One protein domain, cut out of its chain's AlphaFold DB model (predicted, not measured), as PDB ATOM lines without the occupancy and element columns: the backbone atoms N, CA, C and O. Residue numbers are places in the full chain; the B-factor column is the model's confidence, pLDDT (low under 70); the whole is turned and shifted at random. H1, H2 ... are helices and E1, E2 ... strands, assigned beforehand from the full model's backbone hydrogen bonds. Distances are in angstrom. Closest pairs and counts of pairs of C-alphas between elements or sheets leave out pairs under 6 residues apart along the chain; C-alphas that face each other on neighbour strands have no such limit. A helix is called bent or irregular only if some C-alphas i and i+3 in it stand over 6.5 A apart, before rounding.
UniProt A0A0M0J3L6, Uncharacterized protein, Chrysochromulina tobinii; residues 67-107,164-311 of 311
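Overview. This is residues 67 to 107 and 164 to 311 of the 311 residues of an uncharacterized protein of Chrysochromulina tobinii (UniProt A0A0M0J3L6). A kinked helix, H1, runs through the core, with H8, H10 and H11 packed round it and H5 at its first residue. H4, H5 and H6 gather toward one end, H11 and H12 toward the other; H3, by the cut, touches no helix and lies farthest from the middle. The helices mostly cross. The 189 printed residues include twelve named helices and one named strand, in the order H1 to H7, E1, H8 to H12; the class is mostly helix. The whole is compact, with a radius of gyration of the C-alphas of 16.2 A and spans of 49 by 40 by 32 A.

Arrangement. Start at H1, residues 70 to 88, irregular with C-alphas 82 and 85 7.7 A apart, and a kink of 50 degrees near residue 82. Its residue 70 alone touches H5, residues 194 to 202, closest at the C-alphas of Ala 70 and Ile 198, 5.5 A. Its residues 72 to 79 touch residues 252 to 258 of H8, residues 239 to 258, closest at C-alphas 72 and 257, 4.7 A, at a steep tilt of 43 degrees, opposite ways. H10, residues 270 to 282, touches H1 at C-alphas 82 and 281, 4.3 A, and H4, residues 173 to 184, at C-alphas 178 and 270, 5.2 A. H11, residues 286 to 292, touches H1 at C-alphas 86 and 286, 5.8 A, and forms a hairpin with H12, residues 299 to 306. H2, residues 93 to 97, is close to H1 but not clearly touching, 6.5 A between C-alphas 88 and 96. H3, residues 164 to 168, is apart from H4. H6, residues 207 to 210, touches H4; H7, residues 220 to 225, only just touches H5, with 3 pairs of C-alphas within 8 A. H9, residues 263 to 266, touches H10. E1, residues 227 to 233, pairs with no named strand; its residues 229 to 230 pair antiparallel with residues 217 to 218. Every O i to N i+4 pair is within hydrogen-bond range in H3, H4, H5, H7, H8, H10, H11 and H12; H1 has 13 of 15, H2 0 of 1 with 1 of 2 O i to N i+3 pairs, and H6 and H9 are too short.

Along the chain. Find C-alpha 70 at (180.286, 221.177, 172.248); H1 runs 25.7 A from there. H4 spans 16.1 A, E1 17.0 A, H8 28.5 A and H10 18.2 A. H12 ends at C-alpha 306, (197.756, 243.285, 161.524).

Size, cuts and confidence. Residues 108 to 163 are not printed; C-alphas 107 and 164 are 16.1 A apart. No link printed whole is long. Residues 164 to 170 and 306 to 311 have pLDDT under 70.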
ATOM      1  N   LEU A  67     187.477 223.165 180.423       93.00
ATOM      2  CA  LEU A  67     187.087 222.347 179.274       93.00
ATOM      3  C   LEU A  67     185.881 222.969 178.568       93.00
ATOM      4  O   LEU A  67     184.916 223.351 179.227       93.00
ATOM      5  N   LEU A  68     185.925 223.013 177.240       95.44
ATOM      6  CA  LEU A  68     184.854 223.559 176.413       95.44
ATOM      7  C   LEU A  68     183.719 222.537 176.265       95.44
ATOM      8  O   LEU A  68     183.946 221.320 176.173       95.44
ATOM      9  N   SER A  69     182.499 223.058 176.222       95.75
ATOM     10  CA  SER A  69     181.303 222.375 175.735       95.75
ATOM     11  C   SER A  69     181.337 222.204 174.213       95.75
ATOM     12  O   SER A  69     182.135 222.824 173.505       95.75
ATOM     13  N   ALA A  70     180.445 221.367 173.687       95.12
ATOM     14  CA  ALA A  70     180.286 221.177 172.248       95.12
ATOM     15  C   ALA A  70     179.929 222.481 171.511       95.12
ATOM     16  O   ALA A  70     180.476 222.745 170.440       95.12
ATOM     17  N   VAL A  71     179.056 223.306 172.097       93.88
ATOM     18  CA  VAL A  71     178.618 224.585 171.515       93.88
ATOM     19  C   VAL A  71     179.760 225.599 171.495       93.88
ATOM     20  O   VAL A  71     179.998 226.226 170.466       93.88
ATOM     21  N   GLU A  72     180.512 225.723 172.591       96.19
ATOM     22  CA  GLU A  72     181.688 226.601 172.640       96.19
ATOM     23  C   GLU A  72     182.740 226.182 171.606       96.19
ATOM     24  O   GLU A  72     183.301 227.029 170.913       96.19
ATOM     25  N   LEU A  73     182.981 224.875 171.456       95.81
ATOM     26  CA  LEU A  73     183.949 224.355 170.492       95.81
ATOM     27  C   LEU A  73     183.525 224.621 169.039       95.81
ATOM     28  O   LEU A  73     184.363 224.994 168.217       95.81
ATOM     29  N   LEU A  74     182.232 224.477 168.728       96.31
ATOM     30  CA  LEU A  74     181.677 224.866 167.428       96.31
ATOM     31  C   LEU A  74     181.789 226.377 167.194       96.31
ATOM     32  O   LEU A  74     182.184 226.784 166.106       96.31
ATOM     33  N   GLY A  75     181.509 227.200 168.208       96.38
ATOM     34  CA  GLY A  75     181.656 228.655 168.127       96.38
ATOM     35  C   GLY A  75     183.088 229.082 167.792       96.38
ATOM     36  O   GLY A  75     183.293 229.892 166.889       96.38
ATOM     37  N   VAL A  76     184.083 228.478 168.452       97.00
ATOM     38  CA  VAL A  76     185.508 228.694 168.142       97.00
ATOM     39  C   VAL A  76     185.839 228.254 166.715       97.00
ATOM     40  O   VAL A  76     186.539 228.968 166.000       97.00
ATOM     41  N   LEU A  77     185.332 227.103 166.271       96.25
ATOM     42  CA  LEU A  77     185.614 226.587 164.932       96.25
ATOM     43  C   LEU A  77     184.978 227.437 163.823       96.25
ATOM     44  O   LEU A  77     185.651 227.738 162.840       96.25
ATOM     45  N   PHE A  78     183.722 227.864 163.966       97.50
ATOM     46  CA  PHE A  78     183.083 228.740 162.978       97.50
ATOM     47  C   PHE A  78     183.726 230.122 162.939       97.50
ATOM     48  O   PHE A  78     183.906 230.669 161.852       97.50
ATOM     49  N   ALA A  79     184.156 230.652 164.086       97.69
ATOM     50  CA  ALA A  79     184.979 231.854 164.110       97.69
ATOM     51  C   ALA A  79     186.309 231.638 163.372       97.69
ATOM     52  O   ALA A  79     186.738 232.513 162.623       97.69
ATOM     53  N   TRP A  80     186.961 230.480 163.545       96.94
ATOM     54  CA  TRP A  80     188.205 230.184 162.833       96.94
ATOM     55  C   TRP A  80     187.980 230.128 161.328       96.94
ATOM     56  O   TRP A  80     188.701 230.793 160.598       96.94
ATOM     57  N   ILE A  81     186.953 229.406 160.870       96.12
ATOM     58  CA  ILE A  81     186.592 229.340 159.449       96.12
ATOM     59  C   ILE A  81     186.351 230.754 158.914       96.12
ATOM     60  O   ILE A  81     186.983 231.148 157.940       96.12
ATOM     61  N   ARG A  82     185.523 231.554 159.595       97.12
ATOM     62  CA  ARG A  82     185.251 232.948 159.225       97.12
ATOM     63  C   ARG A  82     186.529 233.758 159.010       97.12
ATOM     64  O   ARG A  82     186.661 234.443 158.005       97.12
ATOM     65  N   PHE A  83     187.474 233.672 159.940       96.19
ATOM     66  CA  PHE A  83     188.693 234.475 159.909       96.19
ATOM     67  C   PHE A  83     189.897 233.763 159.272       96.19
ATOM     68  O   PHE A  83     190.989 234.327 159.269       96.19
ATOM     69  N   ASP A  84     189.754 232.564 158.700       93.38
ATOM     70  CA  ASP A  84     190.912 231.776 158.258       93.38
ATOM     71  C   ASP A  84     191.724 232.515 157.181       93.38
ATOM     72  O   ASP A  84     192.950 232.615 157.268       93.38
ATOM     73  N   GLN A  85     191.054 233.134 156.204       89.44
ATOM     74  CA  GLN A  85     191.731 233.942 155.182       89.44
ATOM     75  C   GLN A  85     192.425 235.184 155.757       89.44
ATOM     76  O   GLN A  85     193.472 235.590 155.252       89.44
ATOM     77  N   VAL A  86     191.886 235.765 156.832       91.44
ATOM     78  CA  VAL A  86     192.531 236.865 157.560       91.44
ATOM     79  C   VAL A  86     193.799 236.354 158.244       91.44
ATOM     80  O   VAL A  86     194.873 236.919 158.049       91.44
ATOM     81  N   THR A  87     193.706 235.242 158.979       89.56
ATOM     82  CA  THR A  87     194.857 234.660 159.690       89.56
ATOM     83  C   THR A  87     195.950 234.154 158.752       89.56
ATOM     84  O   THR A  87     197.126 234.180 159.111       89.56
ATOM     85  N   LEU A  88     195.596 233.768 157.523       86.00
ATOM     86  CA  LEU A  88     196.552 233.387 156.487       86.00
ATOM     87  C   LEU A  88     197.574 234.496 156.211       86.00
ATOM     88  O   LEU A  88     198.755 234.217 156.000       86.00
ATOM     89  N   ARG A  89     197.141 235.761 156.267       84.31
ATOM     90  CA  ARG A  89     198.001 236.930 156.029       84.31
ATOM     91  C   ARG A  89     199.023 237.163 157.142       84.31
ATOM     92  O   ARG A  89     199.973 237.906 156.925       84.31
ATOM     93  N   PHE A  90     198.870 236.515 158.299       85.12
ATOM     94  CA  PHE A  90     199.847 236.596 159.386       85.12
ATOM     95  C   PHE A  90     201.085 235.735 159.116       85.12
ATOM     96  O   PHE A  90     202.127 235.946 159.732       85.12
ATOM     97  N   ALA A  91     200.994 234.759 158.208       83.31
ATOM     98  CA  ALA A  91     202.105 233.902 157.815       83.31
ATOM     99  C   ALA A  91     202.767 234.370 156.510       83.31
ATOM    100  O   ALA A  91     202.189 235.115 155.718       83.31
ATOM    101  N   ARG A  92     203.991 233.884 156.264       80.25
ATOM    102  CA  ARG A  92     204.707 234.092 154.998       80.25
ATOM    103  C   ARG A  92     203.887 233.565 153.819       80.25
ATOM    104  O   ARG A  92     203.256 232.519 153.928       80.25
ATOM    105  N   SER A  93     203.966 234.247 152.679       78.25
ATOM    106  CA  SER A  93     203.143 233.963 151.495       78.25
ATOM    107  C   SER A  93     203.257 232.534 150.963       78.25
ATOM    108  O   SER A  93     202.277 231.998 150.459       78.25
ATOM    109  N   TRP A  94     204.409 231.879 151.117       75.19
ATOM    110  CA  TRP A  94     204.579 230.485 150.694       75.19
ATOM    111  C   TRP A  94     203.682 229.503 151.472       75.19
ATOM    112  O   TRP A  94     203.314 228.470 150.927       75.19
ATOM    113  N   MET A  95     203.263 229.836 152.703       77.62
ATOM    114  CA  MET A  95     202.310 229.021 153.477       77.62
ATOM    115  C   MET A  95     200.895 229.051 152.891       77.62
ATOM    116  O   MET A  95     200.064 228.221 153.248       77.62
ATOM    117  N   TRP A  96     200.580 230.014 152.020       76.00
ATOM    118  CA  TRP A  96     199.218 230.211 151.516       76.00
ATOM    119  C   TRP A  96     198.768 229.084 150.591       76.00
ATOM    120  O   TRP A  96     197.577 228.786 150.531       76.00
ATOM    121  N   SER A  97     199.731 228.436 149.941       70.50
ATOM    122  CA  SER A  97     199.513 227.303 149.044       70.50
ATOM    123  C   SER A  97     199.951 225.973 149.660       70.50
ATOM    124  O   SER A  97     199.967 224.965 148.962       70.50
ATOM    125  N   GLU A  98     200.329 225.945 150.944       75.00
ATOM    126  CA  GLU A  98     200.836 224.731 151.583       75.00
ATOM    127  C   GLU A  98     199.685 223.748 151.885       75.00
ATOM    128  O   GLU A  98     198.818 224.037 152.721       75.00
ATOM    129  N   PRO A  99     199.659 222.555 151.257       70.56
ATOM    130  CA  PRO A  99     198.553 221.611 151.416       70.56
ATOM    131  C   PRO A  99     198.431 221.044 152.821       70.56
ATOM    132  O   PRO A  99     197.346 220.624 153.205       70.56
ATOM    133  N   SER A 100     199.523 221.015 153.586       74.50
ATOM    134  CA  SER A 100     199.541 220.524 154.965       74.50
ATOM    135  C   SER A 100     198.943 221.504 155.981       74.50
ATOM    136  O   SER A 100     198.887 221.178 157.174       74.50
ATOM    137  N   CYS A 101     198.516 222.684 155.522       79.50
ATOM    138  CA  CYS A 101     197.751 223.676 156.271       79.50
ATOM    139  C   CYS A 101     196.669 224.330 155.389       79.50
ATOM    140  O   CYS A 101     196.507 225.556 155.392       79.50
ATOM    141  N   ALA A 102     195.948 223.509 154.622       82.12
ATOM    142  CA  ALA A 102     194.933 223.932 153.669       82.12
ATOM    143  C   ALA A 102     193.907 224.894 154.304       82.12
ATOM    144  O   ALA A 102     193.457 224.661 155.433       82.12
ATOM    145  N   PRO A 103     193.536 225.982 153.603       86.88
ATOM    146  CA  PRO A 103     192.526 226.913 154.087       86.88
ATOM    147  C   PRO A 103     191.160 226.229 154.212       86.88
ATOM    148  O   PRO A 103     190.757 225.444 153.355       86.88
ATOM    149  N   LEU A 104     190.423 226.590 155.253       90.81
ATOM    150  CA  LEU A 104     189.028 226.229 155.449       90.81
ATOM    151  C   LEU A 104     188.134 227.269 154.778       90.81
ATOM    152  O   LEU A 104     187.718 228.252 155.387       90.81
ATOM    153  N   LEU A 105     187.853 227.054 153.499       91.25
ATOM    154  CA  LEU A 105     187.024 227.948 152.700       91.25
ATOM    155  C   LEU A 105     185.555 227.545 152.797       91.25
ATOM    156  O   LEU A 105     185.199 226.411 152.487       91.25
ATOM    157  N   ALA A 106     184.692 228.481 153.188       93.12
ATOM    158  CA  ALA A 106     183.252 228.265 153.282       93.12
ATOM    159  C   ALA A 106     182.603 228.016 151.907       93.12
ATOM    160  O   ALA A 106     181.527 227.425 151.825       93.12
ATOM    161  N   THR A 107     183.266 228.412 150.820       89.81
ATOM    162  CA  THR A 107     182.899 228.100 149.430       89.81
ATOM    163  C   THR A 107     183.207 226.647 149.037       89.81
ATOM    164  O   THR A 107     182.673 226.156 148.042       89.81
ATOM    165  N   ASP A 164     191.446 214.878 141.790       53.72
ATOM    166  CA  ASP A 164     191.018 216.216 142.233       53.72
ATOM    167  C   ASP A 164     189.715 216.171 143.048       53.72
ATOM    168  O   ASP A 164     189.517 216.957 143.971       53.72
ATOM    169  N   ALA A 165     188.827 215.222 142.737       57.03
ATOM    170  CA  ALA A 165     187.594 214.986 143.480       57.03
ATOM    171  C   ALA A 165     187.864 214.453 144.898       57.03
ATOM    172  O   ALA A 165     187.301 214.959 145.867       57.03
ATOM    173  N   GLU A 166     188.761 213.477 145.040       60.09
ATOM    174  CA  GLU A 166     189.182 212.953 146.343       60.09
ATOM    175  C   GLU A 166     190.029 213.955 147.134       60.09
ATOM    176  O   GLU A 166     190.024 213.907 148.361       60.09
ATOM    177  N   MET A 167     190.738 214.870 146.468       60.59
ATOM    178  CA  MET A 167     191.447 215.979 147.109       60.59
ATOM    179  C   MET A 167     190.485 217.052 147.617       60.59
ATOM    180  O   MET A 167     190.590 217.468 148.769       60.59
ATOM    181  N   ARG A 168     189.504 217.463 146.804       57.75
ATOM    182  CA  ARG A 168     188.474 218.433 147.213       57.75
ATOM    183  C   ARG A 168     187.617 217.918 148.368       57.75
ATOM    184  O   ARG A 168     187.222 218.703 149.224       57.75
ATOM    185  N   ALA A 169     187.412 216.604 148.449       60.47
ATOM    186  CA  ALA A 169     186.717 215.967 149.564       60.47
ATOM    187  C   ALA A 169     187.470 216.046 150.912       60.47
ATOM    188  O   ALA A 169     186.878 215.763 151.949       60.47
ATOM    189  N   ARG A 170     188.764 216.410 150.936       63.94
ATOM    190  CA  ARG A 170     189.591 216.388 152.163       63.94
ATOM    191  C   ARG A 170     189.481 217.645 153.036       63.94
ATOM    192  O   ARG A 170     189.980 217.619 154.164       63.94
ATOM    193  N   TYR A 171     188.847 218.714 152.550       80.38
ATOM    194  CA  TYR A 171     188.748 220.017 153.233       80.38
ATOM    195  C   TYR A 171     187.366 220.667 153.030       80.38
ATOM    196  O   TYR A 171     187.255 221.858 152.744       80.38
ATOM    197  N   ASP A 172     186.300 219.872 153.098       87.62
ATOM    198  CA  ASP A 172     184.967 220.281 152.649       87.62
ATOM    199  C   ASP A 172     184.156 220.941 153.779       87.62
ATOM    200  O   ASP A 172     183.400 220.291 154.508       87.62
ATOM    201  N   VAL A 173     184.318 222.262 153.926       93.19
ATOM    202  CA  VAL A 173     183.548 223.070 154.886       93.19
ATOM    203  C   VAL A 173     182.033 223.009 154.620       93.19
ATOM    204  O   VAL A 173     181.298 222.811 155.587       93.19
ATOM    205  N   PRO A 174     181.518 223.124 153.378       94.69
ATOM    206  CA  PRO A 174     180.096 222.907 153.101       94.69
ATOM    207  C   PRO A 174     179.547 221.575 153.627       94.69
ATOM    208  O   PRO A 174     178.517 221.554 154.307       94.69
ATOM    209  N   SER A 175     180.224 220.458 153.349       93.00
ATOM    210  CA  SER A 175     179.808 219.141 153.852       93.00
ATOM    211  C   SER A 175     179.903 219.058 155.373       93.00
ATOM    212  O   SER A 175     178.986 218.533 156.009       93.00
ATOM    213  N   PHE A 176     180.947 219.641 155.971       94.50
ATOM    214  CA  PHE A 176     181.072 219.771 157.421       94.50
ATOM    215  C   PHE A 176     179.874 220.514 158.031       94.50
ATOM    216  O   PHE A 176     179.217 219.978 158.922       94.50
ATOM    217  N   VAL A 177     179.528 221.705 157.525       96.69
ATOM    218  CA  VAL A 177     178.407 222.522 158.027       96.69
ATOM    219  C   VAL A 177     177.085 221.758 157.945       96.69
ATOM    220  O   VAL A 177     176.350 221.707 158.931       96.69
ATOM    221  N   ARG A 178     176.792 221.100 156.816       96.88
ATOM    222  CA  ARG A 178     175.568 220.292 156.643       96.88
ATOM    223  C   ARG A 178     175.496 219.113 157.609       96.88
ATOM    224  O   ARG A 178     174.440 218.844 158.189       96.88
ATOM    225  N   ALA A 179     176.610 218.410 157.786       96.44
ATOM    226  CA  ALA A 179     176.683 217.265 158.680       96.44
ATOM    227  C   ALA A 179     176.543 217.696 160.149       96.44
ATOM    228  O   ALA A 179     175.759 217.099 160.885       96.44
ATOM    229  N   VAL A 180     177.219 218.773 160.565       97.12
ATOM    230  CA  VAL A 180     177.059 219.344 161.910       97.12
ATOM    231  C   VAL A 180     175.624 219.816 162.126       97.12
ATOM    232  O   VAL A 180     175.039 219.469 163.147       97.12
ATOM    233  N   TRP A 181     175.033 220.537 161.168       97.69
ATOM    234  CA  TRP A 181     173.642 220.989 161.241       97.69
ATOM    235  C   TRP A 181     172.685 219.829 161.525       97.69
ATOM    236  O   TRP A 181     171.850 219.918 162.424       97.69
ATOM    237  N   THR A 182     172.844 218.732 160.782       97.06
ATOM    238  CA  THR A 182     172.042 217.513 160.938       97.06
ATOM    239  C   THR A 182     172.199 216.912 162.332       97.06
ATOM    240  O   THR A 182     171.214 216.497 162.934       97.06
ATOM    241  N   VAL A 183     173.426 216.878 162.862       96.81
ATOM    242  CA  VAL A 183     173.708 216.338 164.197       96.81
ATOM    243  C   VAL A 183     173.096 217.203 165.296       96.81
ATOM    244  O   VAL A 183     172.451 216.655 166.185       96.81
ATOM    245  N   VAL A 184     173.284 218.526 165.250       96.31
ATOM    246  CA  VAL A 184     172.828 219.418 166.330       96.31
ATOM    247  C   VAL A 184     171.307 219.596 166.356       96.31
ATOM    248  O   VAL A 184     170.750 219.849 167.415       96.31
ATOM    249  N   HIS A 185     170.630 219.413 165.216       95.75
ATOM    250  CA  HIS A 185     169.165 219.460 165.115       95.75
ATOM    251  C   HIS A 185     168.497 218.082 165.195       95.75
ATOM    252  O   HIS A 185     167.291 217.978 164.977       95.75
ATOM    253  N   ALA A 186     169.251 217.015 165.467       96.44
ATOM    254  CA  ALA A 186     168.663 215.699 165.669       96.44
ATOM    255  C   ALA A 186     167.859 215.660 166.980       96.44
ATOM    256  O   ALA A 186     168.299 216.188 168.004       96.44
ATOM    257  N   ASP A 187     166.713 214.975 166.962       95.81
ATOM    258  CA  ASP A 187     165.892 214.773 168.157       95.81
ATOM    259  C   ASP A 187     166.728 214.177 169.300       95.81
ATOM    260  O   ASP A 187     167.428 213.172 169.130       95.81
ATOM    261  N   GLY A 188     166.648 214.790 170.480       94.50
ATOM    262  CA  GLY A 188     167.370 214.328 171.662       94.50
ATOM    263  C   GLY A 188     168.823 214.805 171.765       94.50
ATOM    264  O   GLY A 188     169.512 214.387 172.696       94.50
ATOM    265  N   PHE A 189     169.333 215.606 170.813       95.69
ATOM    266  CA  PHE A 189     170.724 216.073 170.841       95.69
ATOM    267  C   PHE A 189     171.013 216.937 172.070       95.69
ATOM    268  O   PHE A 189     172.049 216.751 172.710       95.69
ATOM    269  N   GLU A 190     170.109 217.850 172.429       94.31
ATOM    270  CA  GLU A 190     170.336 218.786 173.531       94.31
ATOM    271  C   GLU A 190     170.408 218.104 174.899       94.31
ATOM    272  O   GLU A 190     171.172 218.530 175.768       94.31
ATOM    273  N   GLU A 191     169.686 216.999 175.055       96.69
ATOM    274  CA  GLU A 191     169.618 216.176 176.256       96.69
ATOM    275  C   GLU A 191     170.840 215.259 176.425       96.69
ATOM    276  O   GLU A 191     171.034 214.662 177.489       96.69
ATOM    277  N   LEU A 192     171.688 215.135 175.397       97.56
ATOM    278  CA  LEU A 192     172.923 214.368 175.495       97.56
ATOM    279  C   LEU A 192     173.897 215.024 176.478       97.56
ATOM    280  O   LEU A 192     174.104 216.233 176.493       97.56
ATOM    281  N   SER A 193     174.616 214.194 177.235       97.12
ATOM    282  CA  SER A 193     175.794 214.653 177.977       97.12
ATOM    283  C   SER A 193     176.841 215.251 177.027       97.12
ATOM    284  O   SER A 193     177.027 214.722 175.926       97.12
ATOM    285  N   GLU A 194     177.641 216.210 177.495       94.94
ATOM    286  CA  GLU A 194     178.713 216.834 176.702       94.94
ATOM    287  C   GLU A 194     179.661 215.830 176.033       94.94
ATOM    288  O   GLU A 194     180.024 215.993 174.872       94.94
ATOM    289  N   GLN A 195     180.028 214.740 176.713       94.06
ATOM    290  CA  GLN A 195     180.883 213.704 176.123       94.06
ATOM    291  C   GLN A 195     180.253 213.062 174.875       94.06
ATOM    292  O   GLN A 195     180.949 212.819 173.889       94.06
ATOM    293  N   HIS A 196     178.943 212.816 174.900       96.25
ATOM    294  CA  HIS A 196     178.208 212.272 173.761       96.25
ATOM    295  C   HIS A 196     178.031 213.311 172.648       96.25
ATOM    296  O   HIS A 196     178.226 212.954 171.486       96.25
ATOM    297  N   LYS A 197     177.755 214.584 172.976       97.12
ATOM    298  CA  LYS A 197     177.725 215.679 171.983       97.12
ATOM    299  C   LYS A 197     179.067 215.787 171.249       97.12
ATOM    300  O   LYS A 197     179.111 215.737 170.022       97.12
ATOM    301  N   ILE A 198     180.176 215.812 171.993       95.19
ATOM    302  CA  ILE A 198     181.538 215.833 171.434       95.19
ATOM    303  C   ILE A 198     181.813 214.588 170.584       95.19
ATOM    304  O   ILE A 198     182.355 214.711 169.490       95.19
ATOM    305  N   GLY A 199     181.422 213.395 171.041       94.75
ATOM    306  CA  GLY A 199     181.594 212.159 170.275       94.75
ATOM    307  C   GLY A 199     180.845 212.170 168.938       94.75
ATOM    308  O   GLY A 199     181.390 211.724 167.932       94.75
ATOM    309  N   ARG A 200     179.627 212.723 168.901       96.31
ATOM    310  CA  ARG A 200     178.832 212.859 167.669       96.31
ATOM    311  C   ARG A 200     179.422 213.869 166.685       96.31
ATOM    312  O   ARG A 200     179.293 213.662 165.486       96.31
ATOM    313  N   LEU A 201     180.047 214.936 167.182       95.38
ATOM    314  CA  LEU A 201     180.562 216.039 166.365       95.38
ATOM    315  C   LEU A 201     182.022 215.864 165.924       95.38
ATOM    316  O   LEU A 201     182.370 216.244 164.808       95.38
ATOM    317  N   PHE A 202     182.861 215.283 166.787       93.69
ATOM    318  CA  PHE A 202     184.323 215.221 166.635       93.69
ATOM    319  C   PHE A 202     184.914 213.812 166.846       93.69
ATOM    320  O   PHE A 202     186.134 213.638 166.898       93.69
ATOM    321  N   GLY A 203     184.067 212.792 167.026       90.19
ATOM    322  CA  GLY A 203     184.478 211.393 167.171       90.19
ATOM    323  C   GLY A 203     184.835 210.701 165.849       90.19
ATOM    324  O   GLY A 203     185.078 211.334 164.824       90.19
ATOM    325  N   LEU A 204     184.900 209.369 165.878       87.38
ATOM    326  CA  LEU A 204     184.995 208.549 164.661       87.38
ATOM    327  C   LEU A 204     183.672 208.609 163.889       87.38
ATOM    328  O   LEU A 204     182.611 208.576 164.511       87.38
ATOM    329  N   SER A 205     183.745 208.676 162.560       87.19
ATOM    330  CA  SER A 205     182.579 208.777 161.670       87.19
ATOM    331  C   SER A 205     181.677 209.972 161.997       87.19
ATOM    332  O   SER A 205     180.452 209.896 161.902       87.19
ATOM    333  N   SER A 206     182.295 211.066 162.442       92.50
ATOM    334  CA  SER A 206     181.629 212.316 162.800       92.50
ATOM    335  C   SER A 206     181.772 213.354 161.679       92.50
ATOM    336  O   SER A 206     182.621 213.181 160.800       92.50
ATOM    337  N   PRO A 207     181.005 214.462 161.713       93.62
ATOM    338  CA  PRO A 207     181.173 215.567 160.772       93.62
ATOM    339  C   PRO A 207     182.624 216.042 160.629       93.62
ATOM    340  O   PRO A 207     183.037 216.385 159.525       93.62
ATOM    341  N   ALA A 208     183.417 216.013 161.708       90.00
ATOM    342  CA  ALA A 208     184.816 216.433 161.686       90.00
ATOM    343  C   ALA A 208     185.695 215.668 160.678       90.00
ATOM    344  O   ALA A 208     186.744 216.182 160.311       90.00
ATOM    345  N   GLU A 209     185.294 214.485 160.195       85.62
ATOM    346  CA  GLU A 209     186.043 213.756 159.158       85.62
ATOM    347  C   GLU A 209     186.025 214.448 157.786       85.62
ATOM    348  O   GLU A 209     186.926 214.209 156.984       85.62
ATOM    349  N   ALA A 210     185.071 215.357 157.539       85.19
ATOM    350  CA  ALA A 210     185.074 216.215 156.350       85.19
ATOM    351  C   ALA A 210     186.253 217.212 156.342       85.19
ATOM    352  O   ALA A 210     186.615 217.737 155.288       85.19
ATOM    353  N   LEU A 211     186.860 217.466 157.510       87.12
ATOM    354  CA  LEU A 211     187.998 218.362 157.694       87.12
ATOM    355  C   LEU A 211     189.215 217.551 158.160       87.12
ATOM    356  O   LEU A 211     189.352 217.194 159.331       87.12
ATOM    357  N   THR A 212     190.114 217.234 157.233       79.06
ATOM    358  CA  THR A 212     191.257 216.360 157.529       79.06
ATOM    359  C   THR A 212     192.344 217.047 158.367       79.06
ATOM    360  O   THR A 212     192.350 218.261 158.580       79.06
ATOM    361  N   ARG A 213     193.330 216.265 158.838       80.88
ATOM    362  CA  ARG A 213     194.463 216.784 159.629       80.88
ATOM    363  C   ARG A 213     195.308 217.832 158.906       80.88
ATOM    364  O   ARG A 213     196.124 218.478 159.549       80.88
ATOM    365  N   GLN A 214     195.181 217.933 157.588       79.88
ATOM    366  CA  GLN A 214     195.952 218.846 156.758       79.88
ATOM    367  C   GLN A 214     195.301 220.236 156.634       79.88
ATOM    368  O   GLN A 214     195.874 221.103 155.991       79.88
ATOM    369  N   CYS A 215     194.153 220.487 157.272       86.75
ATOM    370  CA  CYS A 215     193.562 221.824 157.384       86.75
ATOM    371  C   CYS A 215     194.413 222.790 158.233       86.75
ATOM    372  O   CYS A 215     195.238 222.382 159.053       86.75
ATOM    373  N   SER A 216     194.134 224.092 158.109       89.44
ATOM    374  CA  SER A 216     194.659 225.169 158.964       89.44
ATOM    375  C   SER A 216     194.381 224.955 160.462       89.44
ATOM    376  O   SER A 216     195.143 225.437 161.306       89.44
ATOM    377  N   ILE A 217     193.340 224.179 160.786       91.94
ATOM    378  CA  ILE A 217     193.050 223.639 162.115       91.94
ATOM    379  C   ILE A 217     192.831 222.120 162.026       91.94
ATOM    380  O   ILE A 217     192.003 221.642 161.251       91.94
ATOM    381  N   ASN A 218     193.566 221.335 162.814       90.19
ATOM    382  CA  ASN A 218     193.432 219.878 162.821       90.19
ATOM    383  C   ASN A 218     192.454 219.422 163.912       90.19
ATOM    384  O   ASN A 218     192.776 219.405 165.103       90.19
ATOM    385  N   LEU A 219     191.269 218.974 163.492       89.81
ATOM    386  CA  LEU A 219     190.224 218.494 164.400       89.81
ATOM    387  C   LEU A 219     190.491 217.086 164.951       89.81
ATOM    388  O   LEU A 219     189.981 216.740 166.018       89.81
ATOM    389  N   MET A 220     191.346 216.279 164.310       86.62
ATOM    390  CA  MET A 220     191.724 214.962 164.846       86.62
ATOM    391  C   MET A 220     192.459 215.083 166.190       86.62
ATOM    392  O   MET A 220     192.412 214.158 167.009       86.62
ATOM    393  N   ALA A 221     193.117 216.221 166.436       88.88
ATOM    394  CA  ALA A 221     193.789 216.511 167.697       88.88
ATOM    395  C   ALA A 221     192.808 216.610 168.878       88.88
ATOM    396  O   ALA A 221     193.187 216.277 170.002       88.88
ATOM    397  N   ILE A 222     191.533 216.945 168.644       91.06
ATOM    398  CA  ILE A 222     190.504 216.950 169.696       91.06
ATOM    399  C   ILE A 222     190.327 215.530 170.236       91.06
ATOM    400  O   ILE A 222     190.379 215.308 171.443       91.06
ATOM    401  N   ARG A 223     190.186 214.546 169.344       87.44
ATOM    402  CA  ARG A 223     190.015 213.139 169.725       87.44
ATOM    403  C   ARG A 223     191.281 212.546 170.339       87.44
ATOM    404  O   ARG A 223     191.197 211.772 171.286       87.44
ATOM    405  N   LYS A 224     192.446 212.860 169.767       88.19
ATOM    406  CA  LYS A 224     193.718 212.234 170.153       88.19
ATOM    407  C   LYS A 224     194.328 212.851 171.413       88.19
ATOM    408  O   LYS A 224     194.904 212.135 172.224       88.19
ATOM    409  N   HIS A 225     194.213 214.167 171.556       90.38
ATOM    410  CA  HIS A 225     194.932 214.946 172.563       90.38
ATOM    411  C   HIS A 225     194.020 215.832 173.413       90.38
ATOM    412  O   HIS A 225     194.480 216.371 174.414       90.38
ATOM    413  N   GLY A 226     192.744 215.997 173.046       92.12
ATOM    414  CA  GLY A 226     191.851 216.953 173.696       92.12
ATOM    415  C   GLY A 226     192.182 218.409 173.362       92.12
ATOM    416  O   GLY A 226     191.852 219.294 174.149       92.12
ATOM    417  N   THR A 227     192.846 218.667 172.231       94.00
ATOM    418  CA  THR A 227     193.350 219.999 171.858       94.00
ATOM    419  C   THR A 227     192.830 220.455 170.499       94.00
ATOM    420  O   THR A 227     192.667 219.625 169.608       94.00
ATOM    421  N   LEU A 228     192.688 221.764 170.300       94.44
ATOM    422  CA  LEU A 228     192.665 222.360 168.963       94.44
ATOM    423  C   LEU A 228     194.103 222.606 168.503       94.44
ATOM    424  O   LEU A 228     194.854 223.293 169.193       94.44
ATOM    425  N   GLU A 229     194.490 222.025 167.369       94.25
ATOM    426  CA  GLU A 229     195.821 222.193 166.776       94.25
ATOM    427  C   GLU A 229     195.757 223.206 165.629       94.25
ATOM    428  O   GLU A 229     195.196 222.918 164.571       94.25
ATOM    429  N   PHE A 230     196.352 224.380 165.834       93.94
ATOM    430  CA  PHE A 230     196.496 225.430 164.827       93.94
ATOM    431  C   PHE A 230     197.773 225.210 164.018       93.94
ATOM    432  O   PHE A 230     198.856 225.107 164.595       93.94
ATOM    433  N   ARG A 231     197.657 225.179 162.687       89.88
ATOM    434  CA  ARG A 231     198.735 224.790 161.751       89.88
ATOM    435  C   ARG A 231     199.096 225.896 160.758       89.88
ATOM    436  O   ARG A 231     199.708 225.648 159.726       89.88
ATOM    437  N   ARG A 232     198.669 227.127 161.039       86.75
ATOM    438  CA  ARG A 232     198.612 228.219 160.055       86.75
ATOM    439  C   ARG A 232     199.863 229.096 159.986       86.75
ATOM    440  O   ARG A 232     199.891 230.029 159.194       86.75
ATOM    441  N   PHE A 233     200.894 228.823 160.785       86.94
ATOM    442  CA  PHE A 233     202.051 229.711 160.911       86.94
ATOM    443  C   PHE A 233     203.357 229.029 160.509       86.94
ATOM    444  O   PHE A 233     203.649 227.904 160.911       86.94
ATOM    445  N   HIS A 234     204.146 229.736 159.703       83.31
ATOM    446  CA  HIS A 234     205.460 229.294 159.246       83.31
ATOM    447  C   HIS A 234     206.420 229.021 160.413       83.31
ATOM    448  O   HIS A 234     206.321 229.631 161.479       83.31
ATOM    449  N   GLY A 235     207.393 228.138 160.187       79.62
ATOM    450  CA  GLY A 235     208.521 227.945 161.094       79.62
ATOM    451  C   GLY A 235     209.274 229.243 161.363       79.62
ATOM    452  O   GLY A 235     209.516 230.031 160.449       79.62
ATOM    453  N   SER A 236     209.683 229.457 162.612       78.62
ATOM    454  CA  SER A 236     210.497 230.605 163.006       78.62
ATOM    455  C   SER A 236     211.469 230.219 164.117       78.62
ATOM    456  O   SER A 236     211.189 229.326 164.913       78.62
ATOM    457  N   LEU A 237     212.613 230.903 164.168       75.62
ATOM    458  CA  LEU A 237     213.541 230.883 165.306       75.62
ATOM    459  C   LEU A 237     213.413 232.143 166.174       75.62
ATOM    460  O   LEU A 237     214.046 232.241 167.223       75.62
ATOM    461  N   ASP A 238     212.604 233.116 165.749       77.88
ATOM    462  CA  ASP A 238     212.323 234.307 166.539       77.88
ATOM    463  C   ASP A 238     211.346 233.949 167.664       77.88
ATOM    464  O   ASP A 238     210.148 233.739 167.447       77.88
ATOM    465  N   ALA A 239     211.879 233.911 168.885       76.56
ATOM    466  CA  ALA A 239     211.120 233.662 170.102       76.56
ATOM    467  C   ALA A 239     209.910 234.596 170.230       76.56
ATOM    468  O   ALA A 239     208.842 234.160 170.645       76.56
ATOM    469  N   THR A 240     210.044 235.862 169.830       77.44
ATOM    470  CA  THR A 240     208.963 236.850 169.902       77.44
ATOM    471  C   THR A 240     207.818 236.467 168.974       77.44
ATOM    472  O   THR A 240     206.660 236.540 169.378       77.44
ATOM    473  N   LEU A 241     208.119 236.034 167.747       80.56
ATOM    474  CA  LEU A 241     207.110 235.572 166.790       80.56
ATOM    475  C   LEU A 241     206.397 234.310 167.284       80.56
ATOM    476  O   LEU A 241     205.169 234.255 167.235       80.56
ATOM    477  N   ILE A 242     207.145 233.342 167.819       81.44
ATOM    478  CA  ILE A 242     206.586 232.106 168.388       81.44
ATOM    479  C   ILE A 242     205.640 232.429 169.552       81.44
ATOM    480  O   ILE A 242     204.502 231.963 169.573       81.44
ATOM    481  N   VAL A 243     206.086 233.271 170.493       79.31
ATOM    482  CA  VAL A 243     205.292 233.737 171.643       79.31
ATOM    483  C   VAL A 243     204.006 234.406 171.179       79.31
ATOM    484  O   VAL A 243     202.923 234.119 171.683       79.31
ATOM    485  N   ARG A 244     204.128 235.304 170.202       82.44
ATOM    486  CA  ARG A 244     203.014 236.066 169.648       82.44
ATOM    487  C   ARG A 244     201.981 235.162 168.979       82.44
ATOM    488  O   ARG A 244     200.791 235.343 169.214       82.44
ATOM    489  N   TRP A 245     202.425 234.175 168.203       87.94
ATOM    490  CA  TRP A 245     201.532 233.202 167.581       87.94
ATOM    491  C   TRP A 245     200.823 232.320 168.615       87.94
ATOM    492  O   TRP A 245     199.601 232.200 168.584       87.94
ATOM    493  N   ALA A 246     201.562 231.779 169.588       86.06
ATOM    494  CA  ALA A 246     200.979 230.983 170.665       86.06
ATOM    495  C   ALA A 246     199.943 231.784 171.473       86.06
ATOM    496  O   ALA A 246     198.850 231.286 171.744       86.06
ATOM    497  N   HIS A 247     200.256 233.044 171.796       84.88
ATOM    498  CA  HIS A 247     199.330 233.940 172.482       84.88
ATOM    499  C   HIS A 247     198.072 234.190 171.653       84.88
ATOM    500  O   HIS A 247     196.971 234.088 172.185       84.88
ATOM    501  N   PHE A 248     198.223 234.466 170.354       89.69
ATOM    502  CA  PHE A 248     197.095 234.659 169.452       89.69
ATOM    503  C   PHE A 248     196.169 233.436 169.441       89.69
ATOM    504  O   PHE A 248     194.970 233.599 169.649       89.69
ATOM    505  N   CYS A 249     196.704 232.221 169.275       92.50
ATOM    506  CA  CYS A 249     195.903 230.995 169.256       92.50
ATOM    507  C   CYS A 249     195.104 230.793 170.548       92.50
ATOM    508  O   CYS A 249     193.930 230.434 170.491       92.50
ATOM    509  N   VAL A 250     195.706 231.039 171.716       89.62
ATOM    510  CA  VAL A 250     194.977 230.883 172.982       89.62
ATOM    511  C   VAL A 250     193.953 231.999 173.173       89.62
ATOM    512  O   VAL A 250     192.800 231.710 173.486       89.62
ATOM    513  N   ALA A 251     194.329 233.257 172.918       89.50
ATOM    514  CA  ALA A 251     193.412 234.395 172.988       89.50
ATOM    515  C   ALA A 251     192.211 234.216 172.048       89.50
ATOM    516  O   ALA A 251     191.096 234.597 172.396       89.50
ATOM    517  N   PHE A 252     192.421 233.604 170.880       93.94
ATOM    518  CA  PHE A 252     191.367 233.264 169.933       93.94
ATOM    519  C   PHE A 252     190.366 232.281 170.553       93.94
ATOM    520  O   PHE A 252     189.164 232.549 170.565       93.94
ATOM    521  N   VAL A 253     190.854 231.173 171.123       94.38
ATOM    522  CA  VAL A 253     190.002 230.175 171.790       94.38
ATOM    523  C   VAL A 253     189.257 230.792 172.975       94.38
ATOM    524  O   VAL A 253     188.047 230.614 173.078       94.38
ATOM    525  N   GLU A 254     189.930 231.560 173.837       91.50
ATOM    526  CA  GLU A 254     189.299 232.216 174.993       91.50
ATOM    527  C   GLU A 254     188.243 233.255 174.579       91.50
ATOM    528  O   GLU A 254     187.149 233.304 175.150       91.50
ATOM    529  N   CYS A 255     188.522 234.047 173.541       93.25
ATOM    530  CA  CYS A 255     187.578 235.020 173.003       93.25
ATOM    531  C   CYS A 255     186.315 234.326 172.481       93.25
ATOM    532  O   CYS A 255     185.211 234.592 172.961       93.25
ATOM    533  N   PHE A 256     186.469 233.403 171.530       95.31
ATOM    534  CA  PHE A 256     185.334 232.820 170.817       95.31
ATOM    535  C   PHE A 256     184.637 231.686 171.572       95.31
ATOM    536  O   PHE A 256     183.493 231.382 171.251       95.31
ATOM    537  N   ARG A 257     185.235 231.119 172.630       93.44
ATOM    538  CA  ARG A 257     184.477 230.275 173.568       93.44
ATOM    539  C   ARG A 257     183.564 231.111 174.468       93.44
ATOM    540  O   ARG A 257     182.464 230.683 174.775       93.44
ATOM    541  N   SER A 258     184.002 232.306 174.884       90.75
ATOM    542  CA  SER A 258     183.202 233.189 175.753       90.75
ATOM    543  C   SER A 258     182.105 233.938 174.992       90.75
ATOM    544  O   SER A 258     181.133 234.407 175.584       90.75
ATOM    545  N   ARG A 259     182.270 234.053 173.670       89.56
ATOM    546  CA  ARG A 259     181.338 234.681 172.730       89.56
ATOM    547  C   ARG A 259     181.137 233.748 171.530       89.56
ATOM    548  O   ARG A 259     181.588 234.081 170.431       89.56
ATOM    549  N   PRO A 260     180.538 232.560 171.734       87.75
ATOM    550  CA  PRO A 260     180.387 231.593 170.662       87.75
ATOM    551  C   PRO A 260     179.456 232.165 169.602       87.75
ATOM    552  O   PRO A 260     178.362 232.635 169.911       87.75
ATOM    553  N   TRP A 261     179.892 232.116 168.346       89.12
ATOM    554  CA  TRP A 261     178.993 232.410 167.247       89.12
ATOM    555  C   TRP A 261     178.006 231.254 167.104       89.12
ATOM    556  O   TRP A 261     178.381 230.141 166.728       89.12
ATOM    557  N   LEU A 262     176.739 231.520 167.411       90.44
ATOM    558  CA  LEU A 262     175.668 230.532 167.389       90.44
ATOM    559  C   LEU A 262     175.087 230.346 165.979       90.44
ATOM    560  O   LEU A 262     173.874 230.224 165.808       90.44
ATOM    561  N   LEU A 263     175.973 230.274 164.979       93.38
ATOM    562  CA  LEU A 263     175.659 230.178 163.551       93.38
ATOM    563  C   LEU A 263     174.521 229.182 163.278       93.38
ATOM    564  O   LEU A 263     173.586 229.460 162.537       93.38
ATOM    565  N   LEU A 264     174.579 228.008 163.907       93.06
ATOM    566  CA  LEU A 264     173.624 226.942 163.630       93.06
ATOM    567  C   LEU A 264     172.240 227.166 164.255       93.06
ATOM    568  O   LEU A 264     171.281 226.586 163.782       93.06
ATOM    569  N   SER A 265     172.098 227.982 165.296       90.50
ATOM    570  CA  SER A 265     170.773 228.294 165.861       90.50
ATOM    571  C   SER A 265     170.185 229.598 165.325       90.50
ATOM    572  O   SER A 265     168.990 229.839 165.463       90.50
ATOM    573  N   GLU A 266     171.017 230.458 164.735       93.75
ATOM    574  CA  GLU A 266     170.617 231.769 164.202       93.75
ATOM    575  C   GLU A 266     169.968 231.686 162.812       93.75
ATOM    576  O   GLU A 266     169.346 232.644 162.349       93.75
ATOM    577  N   HIS A 267     170.086 230.541 162.140       96.62
ATOM    578  CA  HIS A 267     169.595 230.339 160.781       96.62
ATOM    579  C   HIS A 267     168.519 229.243 160.722       96.62
ATOM    580  O   HIS A 267     168.400 228.448 161.640       96.62
ATOM    581  N   PRO A 268     167.671 229.197 159.679       96.19
ATOM    582  CA  PRO A 268     166.600 228.197 159.581       96.19
ATOM    583  C   PRO A 268     167.026 226.876 158.916       96.19
ATOM    584  O   PRO A 268     166.243 225.928 158.879       96.19
ATOM    585  N   SER A 269     168.216 226.811 158.314       97.94
ATOM    586  CA  SER A 269     168.698 225.627 157.596       97.94
ATOM    587  C   SER A 269     170.221 225.602 157.480       97.94
ATOM    588  O   SER A 269     170.879 226.638 157.585       97.94
ATOM    589  N   ALA A 270     170.768 224.421 157.167       97.44
ATOM    590  CA  ALA A 270     172.192 224.242 156.885       97.44
ATOM    591  C   ALA A 270     172.698 225.163 155.764       97.44
ATOM    592  O   ALA A 270     173.774 225.736 155.888       97.44
ATOM    593  N   GLU A 271     171.922 225.335 154.689       98.00
ATOM    594  CA  GLU A 271     172.314 226.204 153.569       98.00
ATOM    595  C   GLU A 271     172.269 227.684 153.954       98.00
ATOM    596  O   GLU A 271     173.135 228.446 153.543       98.00
ATOM    597  N   ALA A 272     171.300 228.099 154.779       98.12
ATOM    598  CA  ALA A 272     171.256 229.471 155.277       98.12
ATOM    599  C   ALA A 272     172.444 229.770 156.206       98.12
ATOM    600  O   ALA A 272     173.053 230.830 156.094       98.12
ATOM    601  N   ALA A 273     172.816 228.815 157.065       98.12
ATOM    602  CA  ALA A 273     174.019 228.908 157.889       98.12
ATOM    603  C   ALA A 273     175.303 228.930 157.045       98.12
ATOM    604  O   ALA A 273     176.192 229.738 157.299       98.12
ATOM    605  N   LEU A 274     175.400 228.084 156.017       97.94
ATOM    606  CA  LEU A 274     176.545 228.073 155.110       97.94
ATOM    607  C   LEU A 274     176.672 229.395 154.344       97.94
ATOM    608  O   LEU A 274     177.765 229.946 154.275       97.94
ATOM    609  N   GLN A 275     175.564 229.928 153.827       98.00
ATOM    610  CA  GLN A 275     175.546 231.214 153.133       98.00
ATOM    611  C   GLN A 275     175.980 232.357 154.057       98.00
ATOM    612  O   GLN A 275     176.774 233.202 153.653       98.00
ATOM    613  N   ALA A 276     175.504 232.371 155.305       98.19
ATOM    614  CA  ALA A 276     175.927 233.362 156.289       98.19
ATOM    615  C   ALA A 276     177.420 233.237 156.628       98.19
ATOM    616  O   ALA A 276     178.105 234.250 156.746       98.19
ATOM    617  N   LEU A 277     177.944 232.012 156.729       98.12
ATOM    618  CA  LEU A 277     179.370 231.764 156.941       98.12
ATOM    619  C   LEU A 277     180.223 232.218 155.750       98.12
ATOM    620  O   LEU A 277     181.287 232.791 155.968       98.12
ATOM    621  N   GLN A 278     179.759 231.997 154.519       97.50
ATOM    622  CA  GLN A 278     180.418 232.475 153.299       97.50
ATOM    623  C   GLN A 278     180.493 234.000 153.282       97.50
ATOM    624  O   GLN A 278     181.588 234.546 153.216       97.50
ATOM    625  N   THR A 279     179.358 234.683 153.453       97.88
ATOM    626  CA  THR A 279     179.317 236.150 153.513       97.88
ATOM    627  C   THR A 279     180.206 236.687 154.635       97.88
ATOM    628  O   THR A 279     181.024 237.572 154.409       97.88
ATOM    629  N   ALA A 280     180.135 236.098 155.831       97.88
ATOM    630  CA  ALA A 280     180.962 236.519 156.955       97.88
ATOM    631  C   ALA A 280     182.464 236.275 156.736       97.88
ATOM    632  O   ALA A 280     183.268 237.007 157.312       97.88
ATOM    633  N   GLN A 281     182.847 235.243 155.972       96.69
ATOM    634  CA  GLN A 281     184.239 234.965 155.609       96.69
ATOM    635  C   GLN A 281     184.738 235.933 154.528       96.69
ATOM    636  O   GLN A 281     185.867 236.407 154.622       96.69
ATOM    637  N   GLU A 282     183.908 236.249 153.534       95.62
ATOM    638  CA  GLU A 282     184.222 237.211 152.468       95.62
ATOM    639  C   GLU A 282     184.397 238.639 153.004       95.62
ATOM    640  O   GLU A 282     185.272 239.373 152.546       95.62
ATOM    641  N   GLU A 283     183.591 239.029 153.993       96.56
ATOM    642  CA  GLU A 283     183.619 240.364 154.604       96.56
ATOM    643  C   GLU A 283     184.639 240.494 155.750       96.56
ATOM    644  O   GLU A 283     184.913 241.606 156.209       96.56
ATOM    645  N   ALA A 284     185.210 239.381 156.222       96.44
ATOM    646  CA  ALA A 284     186.105 239.369 157.373       96.44
ATOM    647  C   ALA A 284     187.381 240.191 157.129       96.44
ATOM    648  O   ALA A 284     188.072 240.050 156.119       96.44
ATOM    649  N   THR A 285     187.762 240.999 158.121       93.06
ATOM    650  CA  THR A 285     188.993 241.805 158.077       93.06
ATOM    651  C   THR A 285     189.884 241.571 159.295       93.06
ATOM    652  O   THR A 285     189.440 241.084 160.336       93.06
ATOM    653  N   ALA A 286     191.165 241.942 159.176       89.81
ATOM    654  CA  ALA A 286     192.094 241.930 160.307       89.81
ATOM    655  C   ALA A 286     191.645 242.881 161.424       89.81
ATOM    656  O   ALA A 286     191.687 242.501 162.593       89.81
ATOM    657  N   ASP A 287     191.163 244.074 161.069       88.38
ATOM    658  CA  ASP A 287     190.661 245.052 162.037       88.38
ATOM    659  C   ASP A 287     189.453 244.511 162.805       88.38
ATOM    660  O   ASP A 287     189.399 244.629 164.029       88.38
ATOM    661  N   GLU A 288     188.519 243.853 162.111       93.00
ATOM    662  CA  GLU A 288     187.381 243.204 162.757       93.00
ATOM    663  C   GLU A 288     187.825 242.080 163.700       93.00
ATOM    664  O   GLU A 288     187.396 242.046 164.853       93.00
ATOM    665  N   LEU A 289     188.716 241.191 163.250       93.50
ATOM    666  CA  LEU A 289     189.243 240.111 164.085       93.50
ATOM    667  C   LEU A 289     189.876 240.661 165.371       93.50
ATOM    668  O   LEU A 289     189.581 240.188 166.471       93.50
ATOM    669  N   MET A 290     190.719 241.689 165.248       89.56
ATOM    670  CA  MET A 290     191.374 242.311 166.400       89.56
ATOM    671  C   MET A 290     190.376 243.038 167.306       89.56
ATOM    672  O   MET A 290     190.533 243.000 168.528       89.56
ATOM    673  N   ALA A 291     189.324 243.642 166.747       89.81
ATOM    674  CA  ALA A 291     188.242 244.237 167.523       89.81
ATOM    675  C   ALA A 291     187.445 243.177 168.304       89.81
ATOM    676  O   ALA A 291     187.176 243.371 169.491       89.81
ATOM    677  N   CYS A 292     187.121 242.030 167.692       92.62
ATOM    678  CA  CYS A 292     186.475 240.909 168.380       92.62
ATOM    679  C   CYS A 292     187.327 240.403 169.552       92.62
ATOM    680  O   CYS A 292     186.805 240.196 170.651       92.62
ATOM    681  N   MET A 293     188.635 240.262 169.322       91.31
ATOM    682  CA  MET A 293     189.614 239.769 170.295       91.31
ATOM    683  C   MET A 293     190.080 240.834 171.301       91.31
ATOM    684  O   MET A 293     190.933 240.550 172.149       91.31
ATOM    685  N   HIS A 294     189.533 242.052 171.251       88.44
ATOM    686  CA  HIS A 294     189.888 243.117 172.181       88.44
ATOM    687  C   HIS A 294     189.639 242.690 173.637       88.44
ATOM    688  O   HIS A 294     188.552 242.234 174.001       88.44
ATOM    689  N   GLY A 295     190.656 242.865 174.485       85.31
ATOM    690  CA  GLY A 295     190.651 242.426 175.885       85.31
ATOM    691  C   GLY A 295     191.124 240.985 176.106       85.31
ATOM    692  O   GLY A 295     191.377 240.615 177.248       85.31
ATOM    693  N   PHE A 296     191.294 240.198 175.038       85.50
ATOM    694  CA  PHE A 296     191.918 238.870 175.077       85.50
ATOM    695  C   PHE A 296     193.335 238.889 174.506       85.50
ATOM    696  O   PHE A 296     194.215 238.208 175.021       85.50
ATOM    697  N   VAL A 297     193.557 239.671 173.446       83.12
ATOM    698  CA  VAL A 297     194.852 239.791 172.770       83.12
ATOM    699  C   VAL A 297     195.634 241.009 173.273       83.12
ATOM    700  O   VAL A 297     195.064 242.069 173.531       83.12
ATOM    701  N   ASP A 298     196.960 240.881 173.382       78.50
ATOM    702  CA  ASP A 298     197.839 242.019 173.685       78.50
ATOM    703  C   ASP A 298     197.797 243.031 172.514       78.50
ATOM    704  O   ASP A 298     197.948 242.630 171.356       78.50
ATOM    705  N   PRO A 299     197.627 244.344 172.760       75.50
ATOM    706  CA  PRO A 299     197.524 245.327 171.681       75.50
ATOM    707  C   PRO A 299     198.757 245.399 170.769       75.50
ATOM    708  O   PRO A 299     198.621 245.627 169.570       75.50
ATOM    709  N   LYS A 300     199.970 245.170 171.294       75.19
ATOM    710  CA  LYS A 300     201.198 245.146 170.482       75.19
ATOM    711  C   LYS A 300     201.248 243.895 169.611       75.19
ATOM    712  O   LYS A 300     201.751 243.961 168.492       75.19
ATOM    713  N   LEU A 301     200.737 242.766 170.109       73.44
ATOM    714  CA  LEU A 301     200.523 241.561 169.307       73.44
ATOM    715  C   LEU A 301     199.536 241.838 168.166       73.44
ATOM    716  O   LEU A 301     199.863 241.538 167.020       73.44
ATOM    717  N   ALA A 302     198.386 242.445 168.465       72.94
ATOM    718  CA  ALA A 302     197.382 242.792 167.462       72.94
ATOM    719  C   ALA A 302     197.964 243.698 166.369       72.94
ATOM    720  O   ALA A 302     197.874 243.370 165.189       72.94
ATOM    721  N   SER A 303     198.654 244.780 166.750       74.75
ATOM    722  CA  SER A 303     199.312 245.675 165.788       74.75
ATOM    723  C   SER A 303     200.392 244.977 164.963       74.75
ATOM    724  O   SER A 303     200.540 245.274 163.783       74.75
ATOM    725  N   HIS A 304     201.147 244.049 165.557       75.56
ATOM    726  CA  HIS A 304     202.169 243.307 164.827       75.56
ATOM    727  C   HIS A 304     201.567 242.358 163.790       75.56
ATOM    728  O   HIS A 304     202.007 242.365 162.646       75.56
ATOM    729  N   MET A 305     200.559 241.570 164.176       74.25
ATOM    730  CA  MET A 305     199.904 240.612 163.277       74.25
ATOM    731  C   MET A 305     199.088 241.316 162.186       74.25
ATOM    732  O   MET A 305     199.045 240.839 161.060       74.25
ATOM    733  N   ALA A 306     198.492 242.474 162.493       68.69
ATOM    734  CA  ALA A 306     197.756 243.285 161.524       68.69
ATOM    735  C   ALA A 306     198.664 244.088 160.573       68.69
ATOM    736  O   ALA A 306     198.207 244.552 159.531       68.69
ATOM    737  N   SER A 307     199.944 244.278 160.911       68.31
ATOM    738  CA  SER A 307     200.868 244.975 160.024       68.31
ATOM    739  C   SER A 307     201.266 244.085 158.843       68.31
ATOM    740  O   SER A 307     201.705 242.954 159.027       68.31
ATOM    741  N   ASP A 308     201.225 244.640 157.629       52.78
ATOM    742  CA  ASP A 308     201.760 244.063 156.377       52.78
ATOM    743  C   ASP A 308     203.270 243.694 156.446       52.78
ATOM    744  O   ASP A 308     203.872 243.278 155.458       52.78
ATOM    745  N   ALA A 309     203.915 243.866 157.605       42.03
ATOM    746  CA  ALA A 309     205.345 243.708 157.834       42.03
ATOM    747  C   ALA A 309     205.820 242.244 157.923       42.03
ATOM    748  O   ALA A 309     207.012 242.014 158.117       42.03
ATOM    749  N   VAL A 310     204.932 241.254 157.757       45.56
ATOM    750  CA  VAL A 310     205.334 239.842 157.572       45.56
ATOM    751  C   VAL A 310     205.673 239.525 156.100       45.56
ATOM    752  O   VAL A 310     206.018 238.387 155.778       45.56
ATOM    753  N   ARG A 311     205.649 240.521 155.201       40.97
ATOM    754  CA  ARG A 311     206.180 240.382 153.833       40.97
ATOM    755  C   ARG A 311     207.667 240.034 153.821       40.97
ATOM    756  O   ARG A 311     208.461 240.620 154.592       40.97
TER     757      ARG A 311